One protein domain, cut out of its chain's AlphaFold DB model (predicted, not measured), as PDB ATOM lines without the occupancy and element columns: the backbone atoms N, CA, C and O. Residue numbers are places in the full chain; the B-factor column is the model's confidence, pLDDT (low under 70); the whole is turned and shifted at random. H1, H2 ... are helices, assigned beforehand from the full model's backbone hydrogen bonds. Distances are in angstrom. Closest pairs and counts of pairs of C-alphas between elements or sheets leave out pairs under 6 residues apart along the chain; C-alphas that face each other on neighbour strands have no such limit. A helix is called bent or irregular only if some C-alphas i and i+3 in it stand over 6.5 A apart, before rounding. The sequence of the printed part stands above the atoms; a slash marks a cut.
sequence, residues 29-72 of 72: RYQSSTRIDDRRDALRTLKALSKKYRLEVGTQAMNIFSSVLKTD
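What this domain is: This is residues 29 to 72 of the 72 residues of the protein "General vesicular transport factor p115" of Schistosoma japonicum (UniProt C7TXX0). The printed part makes an open C of helices: the long H2 is one arm, the short H3 makes the turn beyond its far end, and H4 folds back over H2 as the other arm, with few contacts between the arms. The small H1 packs on the first half of H2, at the open end of the C, and residues 51 to 56 stick out at the turn. The 44 residues printed hold four named helices, in the order H1, H2, H3, H4, and no named strand; the class is all helix. The whole is compact, with a radius of gyration of the C-alphas of 10.2 A, and its outline, 27 by 18 by 15 A, is only just elongated.

Where its parts are: H1, residues 29 to 32, begins with C-alpha 29 at (30.636, 29.735, 43.628) and is 5.2 A from first to last C-alpha. H2, residues 36 to 49, is the longest helix, 20.0 A from C-alpha 36 at (33.941, 40.376, 46.348) to C-alpha 49 at (16.401, 32.887, 40.276). H3, residues 54 to 60, measures 10.2 A. H4, residues 62 to 71, measures 14.6 A and ends with C-alpha 71 at (29.234, 40.046, 57.355). No helix is bent or irregular.

How they stand to each other: H1 and H2 touch, with 8 pairs of C-alphas within 8 A; the closest are those of Tyr 30 and Arg 39, 4.9 A apart. H2 touches H1 with residues 38 to 43 alone. H2 and H3 are close but not clearly touching, the closest C-alphas being those of Leu 46 and Val 57, 7.0 A apart. Their lines stand at a steep tilt of 41 degrees, and they run opposite ways. H3 and H4 meet only through their link. H4 and H2 are near each other, with 7 pairs of C-alphas within 10 A. H1 and H3 are apart. H1 and H4 are also apart, but only just: their closest C-alphas are 8.3 A from each other. In H2 and H3 every O i to N i+4 pair is within hydrogen-bond range, and in H4 5 of 6 are; H1 is too short for such a pair, and its one O i to N i+3 pair is not within range.

The domain as a whole: The two C-alphas farthest apart are those of Thr 34 and Lys 52, 27.8 A. The C-alphas of Arg 29 and Asp 72, the first and last printed, are 16.4 A apart. The printed part has no cut, and Asp 72 is the chain's last residue. The links from H1 to H2, from H2 to H3 and from H3 to H4 are tight. Residues 51 to 56, of which 54 to 56 belong to H3, stand free. The mean pLDDT of the printed part is 91.0, and residue 72 is the one printed residue under 70.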
ATOM      1  N   ARG A  29      29.892  28.571  44.131       92.94
ATOM      2  CA  ARG A  29      30.636  29.735  43.628       92.94
ATOM      3  C   ARG A  29      30.706  30.857  44.665       92.94
ATOM      4  O   ARG A  29      31.756  31.479  44.811       92.94
ATOM      5  N   TYR A  30      29.614  31.132  45.378       92.50
ATOM      6  CA  TYR A  30      29.608  32.143  46.435       92.50
ATOM      7  C   TYR A  30      30.586  31.783  47.562       92.50
ATOM      8  O   TYR A  30      31.322  32.650  48.031       92.50
ATOM      9  N   GLN A  31      30.618  30.512  47.973       91.06
ATOM     10  CA  GLN A  31      31.471  30.038  49.065       91.06
ATOM     11  C   GLN A  31      32.951  29.927  48.674       91.06
ATOM     12  O   GLN A  31      33.824  30.241  49.481       91.06
ATOM     13  N   SER A  32      33.242  29.504  47.443       93.44
ATOM     14  CA  SER A  32      34.613  29.323  46.945       93.44
ATOM     15  C   SER A  32      35.270  30.622  46.473       93.44
ATOM     16  O   SER A  32      36.499  30.701  46.399       93.44
ATOM     17  N   SER A  33      34.486  31.658  46.152       91.00
ATOM     18  CA  SER A  33      35.040  32.886  45.592       91.00
ATOM     19  C   SER A  33      35.674  33.802  46.642       91.00
ATOM     20  O   SER A  33      35.029  34.336  47.550       91.00
ATOM     21  N   THR A  34      36.959  34.089  46.444       90.00
ATOM     22  CA  THR A  34      37.722  35.051  47.249       90.00
ATOM     23  C   THR A  34      37.451  36.501  46.840       90.00
ATOM     24  O   THR A  34      37.625  37.418  47.647       90.00
ATOM     25  N   ARG A  35      36.973  36.726  45.609       91.69
ATOM     26  CA  ARG A  35      36.711  38.057  45.049       91.69
ATOM     27  C   ARG A  35      35.307  38.537  45.413       91.69
ATOM     28  O   ARG A  35      34.319  37.845  45.178       91.69
ATOM     29  N   ILE A  36      35.216  39.759  45.939       89.31
ATOM     30  CA  ILE A  36      33.941  40.376  46.348       89.31
ATOM     31  C   ILE A  36      32.981  40.523  45.160       89.31
ATOM     32  O   ILE A  36      31.793  40.239  45.300       89.31
ATOM     33  N   ASP A  37      33.482  40.932  43.993       92.19
ATOM     34  CA  ASP A  37      32.643  41.141  42.805       92.19
ATOM     35  C   ASP A  37      31.947  39.847  42.369       92.19
ATOM     36  O   ASP A  37      30.736  39.830  42.164       92.19
ATOM     37  N   ASP A  38      32.686  38.735  42.361       92.19
ATOM     38  CA  ASP A  38      32.155  37.413  42.033       92.19
ATOM     39  C   ASP A  38      31.113  36.932  43.051       92.19
ATOM     40  O   ASP A  38      30.085  36.373  42.662       92.19
ATOM     41  N   ARG A  39      31.337  37.173  44.354       92.00
ATOM     42  CA  ARG A  39      30.339  36.854  45.390       92.00
ATOM     43  C   ARG A  39      29.057  37.664  45.200       92.00
ATOM     44  O   ARG A  39      27.960  37.116  45.290       92.00
ATOM     45  N   ARG A  40      29.176  38.958  44.890       93.00
ATOM     46  CA  ARG A  40      28.024  39.840  44.641       93.00
ATOM     47  C   ARG A  40      27.259  39.431  43.387       93.00
ATOM     48  O   ARG A  40      26.030  39.446  43.405       93.00
ATOM     49  N   ASP A  41      27.950  39.025  42.330       94.62
ATOM     50  CA  ASP A  41      27.313  38.554  41.099       94.62
ATOM     51  C   ASP A  41      26.608  37.207  41.283       94.62
ATOM     52  O   ASP A  41      25.483  37.032  40.801       94.62
ATOM     53  N   ALA A  42      27.190  36.290  42.062       93.81
ATOM     54  CA  ALA A  42      26.516  35.057  42.461       93.81
ATOM     55  C   ALA A  42      25.220  35.355  43.239       93.81
ATOM     56  O   ALA A  42      24.157  34.834  42.893       93.81
ATOM     57  N   LEU A  43      25.260  36.274  44.214       93.31
ATOM     58  CA  LEU A  43      24.073  36.695  44.970       93.31
ATOM     59  C   LEU A  43      23.013  37.377  44.099       93.31
ATOM     60  O   LEU A  43      21.820  37.120  44.267       93.31
ATOM     61  N   ARG A  44      23.416  38.235  43.152       93.75
ATOM     62  CA  ARG A  44      22.486  38.866  42.195       93.75
ATOM     63  C   ARG A  44      21.788  37.822  41.334       93.75
ATOM     64  O   ARG A  44      20.581  37.923  41.115       93.75
ATOM     65  N   THR A  45      22.530  36.810  40.897       94.38
ATOM     66  CA  THR A  45      21.989  35.707  40.101       94.38
ATOM     67  C   THR A  45      21.016  34.867  40.929       94.38
ATOM     68  O   THR A  45      19.876  34.673  40.509       94.38
ATOM     69  N   LEU A  46      21.389  34.476  42.154       93.44
ATOM     70  CA  LEU A  46      20.498  33.777  43.092       93.44
ATOM     71  C   LEU A  46      19.217  34.580  43.377       93.44
ATOM     72  O   LEU A  46      18.115  34.030  43.389       93.44
ATOM     73  N   LYS A  47      19.326  35.906  43.521       92.56
ATOM     74  CA  LYS A  47      18.167  36.793  43.684       92.56
ATOM     75  C   LYS A  47      17.258  36.794  42.456       92.56
ATOM     76  O   LYS A  47      16.039  36.808  42.618       92.56
ATOM     77  N   ALA A  48      17.803  36.774  41.242       92.94
ATOM     78  CA  ALA A  48      16.994  36.686  40.027       92.94
ATOM     79  C   ALA A  48      16.258  35.337  39.937       92.94
ATOM     80  O   ALA A  48      15.060  35.308  39.643       92.94
ATOM     81  N   LEU A  49      16.951  34.244  40.277       91.50
ATOM     82  CA  LEU A  49      16.401  32.887  40.276       91.50
ATOM     83  C   LEU A  49      15.334  32.669  41.352       91.50
ATOM     84  O   LEU A  49      14.407  31.898  41.118       91.50
ATOM     85  N   SER A  50      15.374  33.416  42.461       90.31
ATOM     86  CA  SER A  50      14.366  33.337  43.532       90.31
ATOM     87  C   SER A  50      12.924  33.547  43.054       90.31
ATOM     88  O   SER A  50      11.986  33.133  43.724       90.31
ATOM     89  N   LYS A  51      12.704  34.180  41.892       89.56
ATOM     90  CA  LYS A  51      11.358  34.342  41.325       89.56
ATOM     91  C   LYS A  51      10.809  33.049  40.720       89.56
ATOM     92  O   LYS A  51       9.599  32.846  40.805       89.56
ATOM     93  N   LYS A  52      11.680  32.233  40.118       89.12
ATOM     94  CA  LYS A  52      11.342  31.006  39.383       89.12
ATOM     95  C   LYS A  52      11.513  29.757  40.255       89.12
ATOM     96  O   LYS A  52      10.593  28.957  40.330       89.12
ATOM     97  N   TYR A  53      12.631  29.660  40.972       90.75
ATOM     98  CA  TYR A  53      13.040  28.502  41.777       90.75
ATOM     99  C   TYR A  53      13.000  28.842  43.274       90.75
ATOM    100  O   TYR A  53      14.021  28.917  43.962       90.75
ATOM    101  N   ARG A  54      11.806  29.192  43.775       89.88
ATOM    102  CA  ARG A  54      11.621  29.663  45.165       89.88
ATOM    103  C   ARG A  54      12.006  28.605  46.193       89.88
ATOM    104  O   ARG A  54      12.553  28.956  47.236       89.88
ATOM    105  N   LEU A  55      11.675  27.348  45.915       90.38
ATOM    106  CA  LEU A  55      11.861  26.243  46.846       90.38
ATOM    107  C   LEU A  55      13.345  25.883  46.968       90.38
ATOM    108  O   LEU A  55      13.870  25.738  48.068       90.38
ATOM    109  N   GLU A  56      14.038  25.823  45.843       91.88
ATOM    110  CA  GLU A  56      15.444  25.453  45.720       91.88
ATOM    111  C   GLU A  56      16.325  26.547  46.326       91.88
ATOM    112  O   GLU A  56      17.147  26.286  47.203       91.88
ATOM    113  N   VAL A  57      16.079  27.812  45.957       93.62
ATOM    114  CA  VAL A  57      16.789  28.959  46.545       93.62
ATOM    115  C   VAL A  57      16.494  29.073  48.046       93.62
ATOM    116  O   VAL A  57      17.392  29.372  48.832       93.62
ATOM    117  N   GLY A  58      15.253  28.815  48.464       91.88
ATOM    118  CA  GLY A  58      14.854  28.857  49.871       91.88
ATOM    119  C   GLY A  58      15.477  27.754  50.729       91.88
ATOM    120  O   GLY A  58      15.771  27.991  51.896       91.88
ATOM    121  N   THR A  59      15.704  26.566  50.171       91.88
ATOM    122  CA  THR A  59      16.288  25.433  50.907       91.88
ATOM    123  C   THR A  59      17.814  25.477  50.922       91.88
ATOM    124  O   THR A  59      18.412  25.250  51.971       91.88
ATOM    125  N   GLN A  60      18.451  25.822  49.800       92.06
ATOM    126  CA  GLN A  60      19.908  25.739  49.649       92.06
ATOM    127  C   GLN A  60      20.629  27.058  49.976       92.06
ATOM    128  O   GLN A  60      21.669  27.059  50.633       92.06
ATOM    129  N   ALA A  61      20.077  28.209  49.571       92.88
ATOM    130  CA  ALA A  61      20.777  29.499  49.651       92.88
ATOM    131  C   ALA A  61      20.401  30.357  50.877       92.88
ATOM    132  O   ALA A  61      21.029  31.389  51.125       92.88
ATOM    133  N   MET A  62      19.411  29.955  51.683       92.69
ATOM    134  CA  MET A  62      18.933  30.761  52.819       92.69
ATOM    135  C   MET A  62      20.018  31.034  53.867       92.69
ATOM    136  O   MET A  62      20.149  32.157  54.362       92.69
ATOM    137  N   ASN A  63      20.842  30.028  54.167       90.81
ATOM    138  CA  ASN A  63      21.957  30.175  55.104       90.81
ATOM    139  C   ASN A  63      22.985  31.201  54.609       90.81
ATOM    140  O   ASN A  63      23.519  31.969  55.407       90.81
ATOM    141  N   ILE A  64      23.207  31.257  53.292       91.19
ATOM    142  CA  ILE A  64      24.101  32.229  52.660       91.19
ATOM    143  C   ILE A  64      23.536  33.643  52.768       91.19
ATOM    144  O   ILE A  64      24.258  34.551  53.159       91.19
ATOM    145  N   PHE A  65      22.249  33.859  52.492       91.19
ATOM    146  CA  PHE A  65      21.671  35.198  52.651       91.19
ATOM    147  C   PHE A  65      21.759  35.697  54.096       91.19
ATOM    148  O   PHE A  65      22.059  36.867  54.326       91.19
ATOM    149  N   SER A  66      21.550  34.810  55.072       92.12
ATOM    150  CA  SER A  66      21.692  35.150  56.490       92.12
ATOM    151  C   SER A  66      23.136  35.481  56.874       92.12
ATOM    152  O   SER A  66      23.355  36.401  57.661       92.12
ATOM    153  N   SER A  67      24.128  34.765  56.329       89.75
ATOM    154  CA  SER A  67      25.536  35.073  56.590       89.75
ATOM    155  C   SER A  67      25.937  36.406  55.967       89.75
ATOM    156  O   SER A  67      26.476  37.241  56.682       89.75
ATOM    157  N   VAL A  68      25.571  36.654  54.703       89.94
ATOM    158  CA  VAL A  68      25.811  37.929  54.005       89.94
ATOM    159  C   VAL A  68      25.325  39.104  54.839       89.94
ATOM    160  O   VAL A  68      26.116  39.985  55.131       89.94
ATOM    161  N   LEU A  69      24.072  39.079  55.308       90.00
ATOM    162  CA  LEU A  69      23.496  40.172  56.106       90.00
ATOM    163  C   LEU A  69      24.243  40.455  57.422       90.00
ATOM    164  O   LEU A  69      24.052  41.515  58.012       90.00
ATOM    165  N   LYS A  70      25.035  39.499  57.920       89.56
ATOM    166  CA  LYS A  70      25.841  39.656  59.138       89.56
ATOM    167  C   LYS A  70      27.266  40.127  58.853       89.56
ATOM    168  O   LYS A  70      27.885  40.675  59.760       89.56
ATOM    169  N   THR A  71      27.803  39.857  57.663       83.25
ATOM    170  CA  THR A  71      29.234  40.046  57.355       83.25
ATOM    171  C   THR A  71      29.547  41.052  56.249       83.25
ATOM    172  O   THR A  71      30.658  41.573  56.260       83.25
ATOM    173  N   ASP A  72      28.635  41.298  55.306       67.00
ATOM    174  CA  ASP A  72      28.791  42.221  54.160       67.00
ATOM    175  C   ASP A  72      27.775  43.371  54.287       67.00
ATOM    176  O   ASP A  72      28.163  44.529  54.013       67.00
TER     177      ASP A  72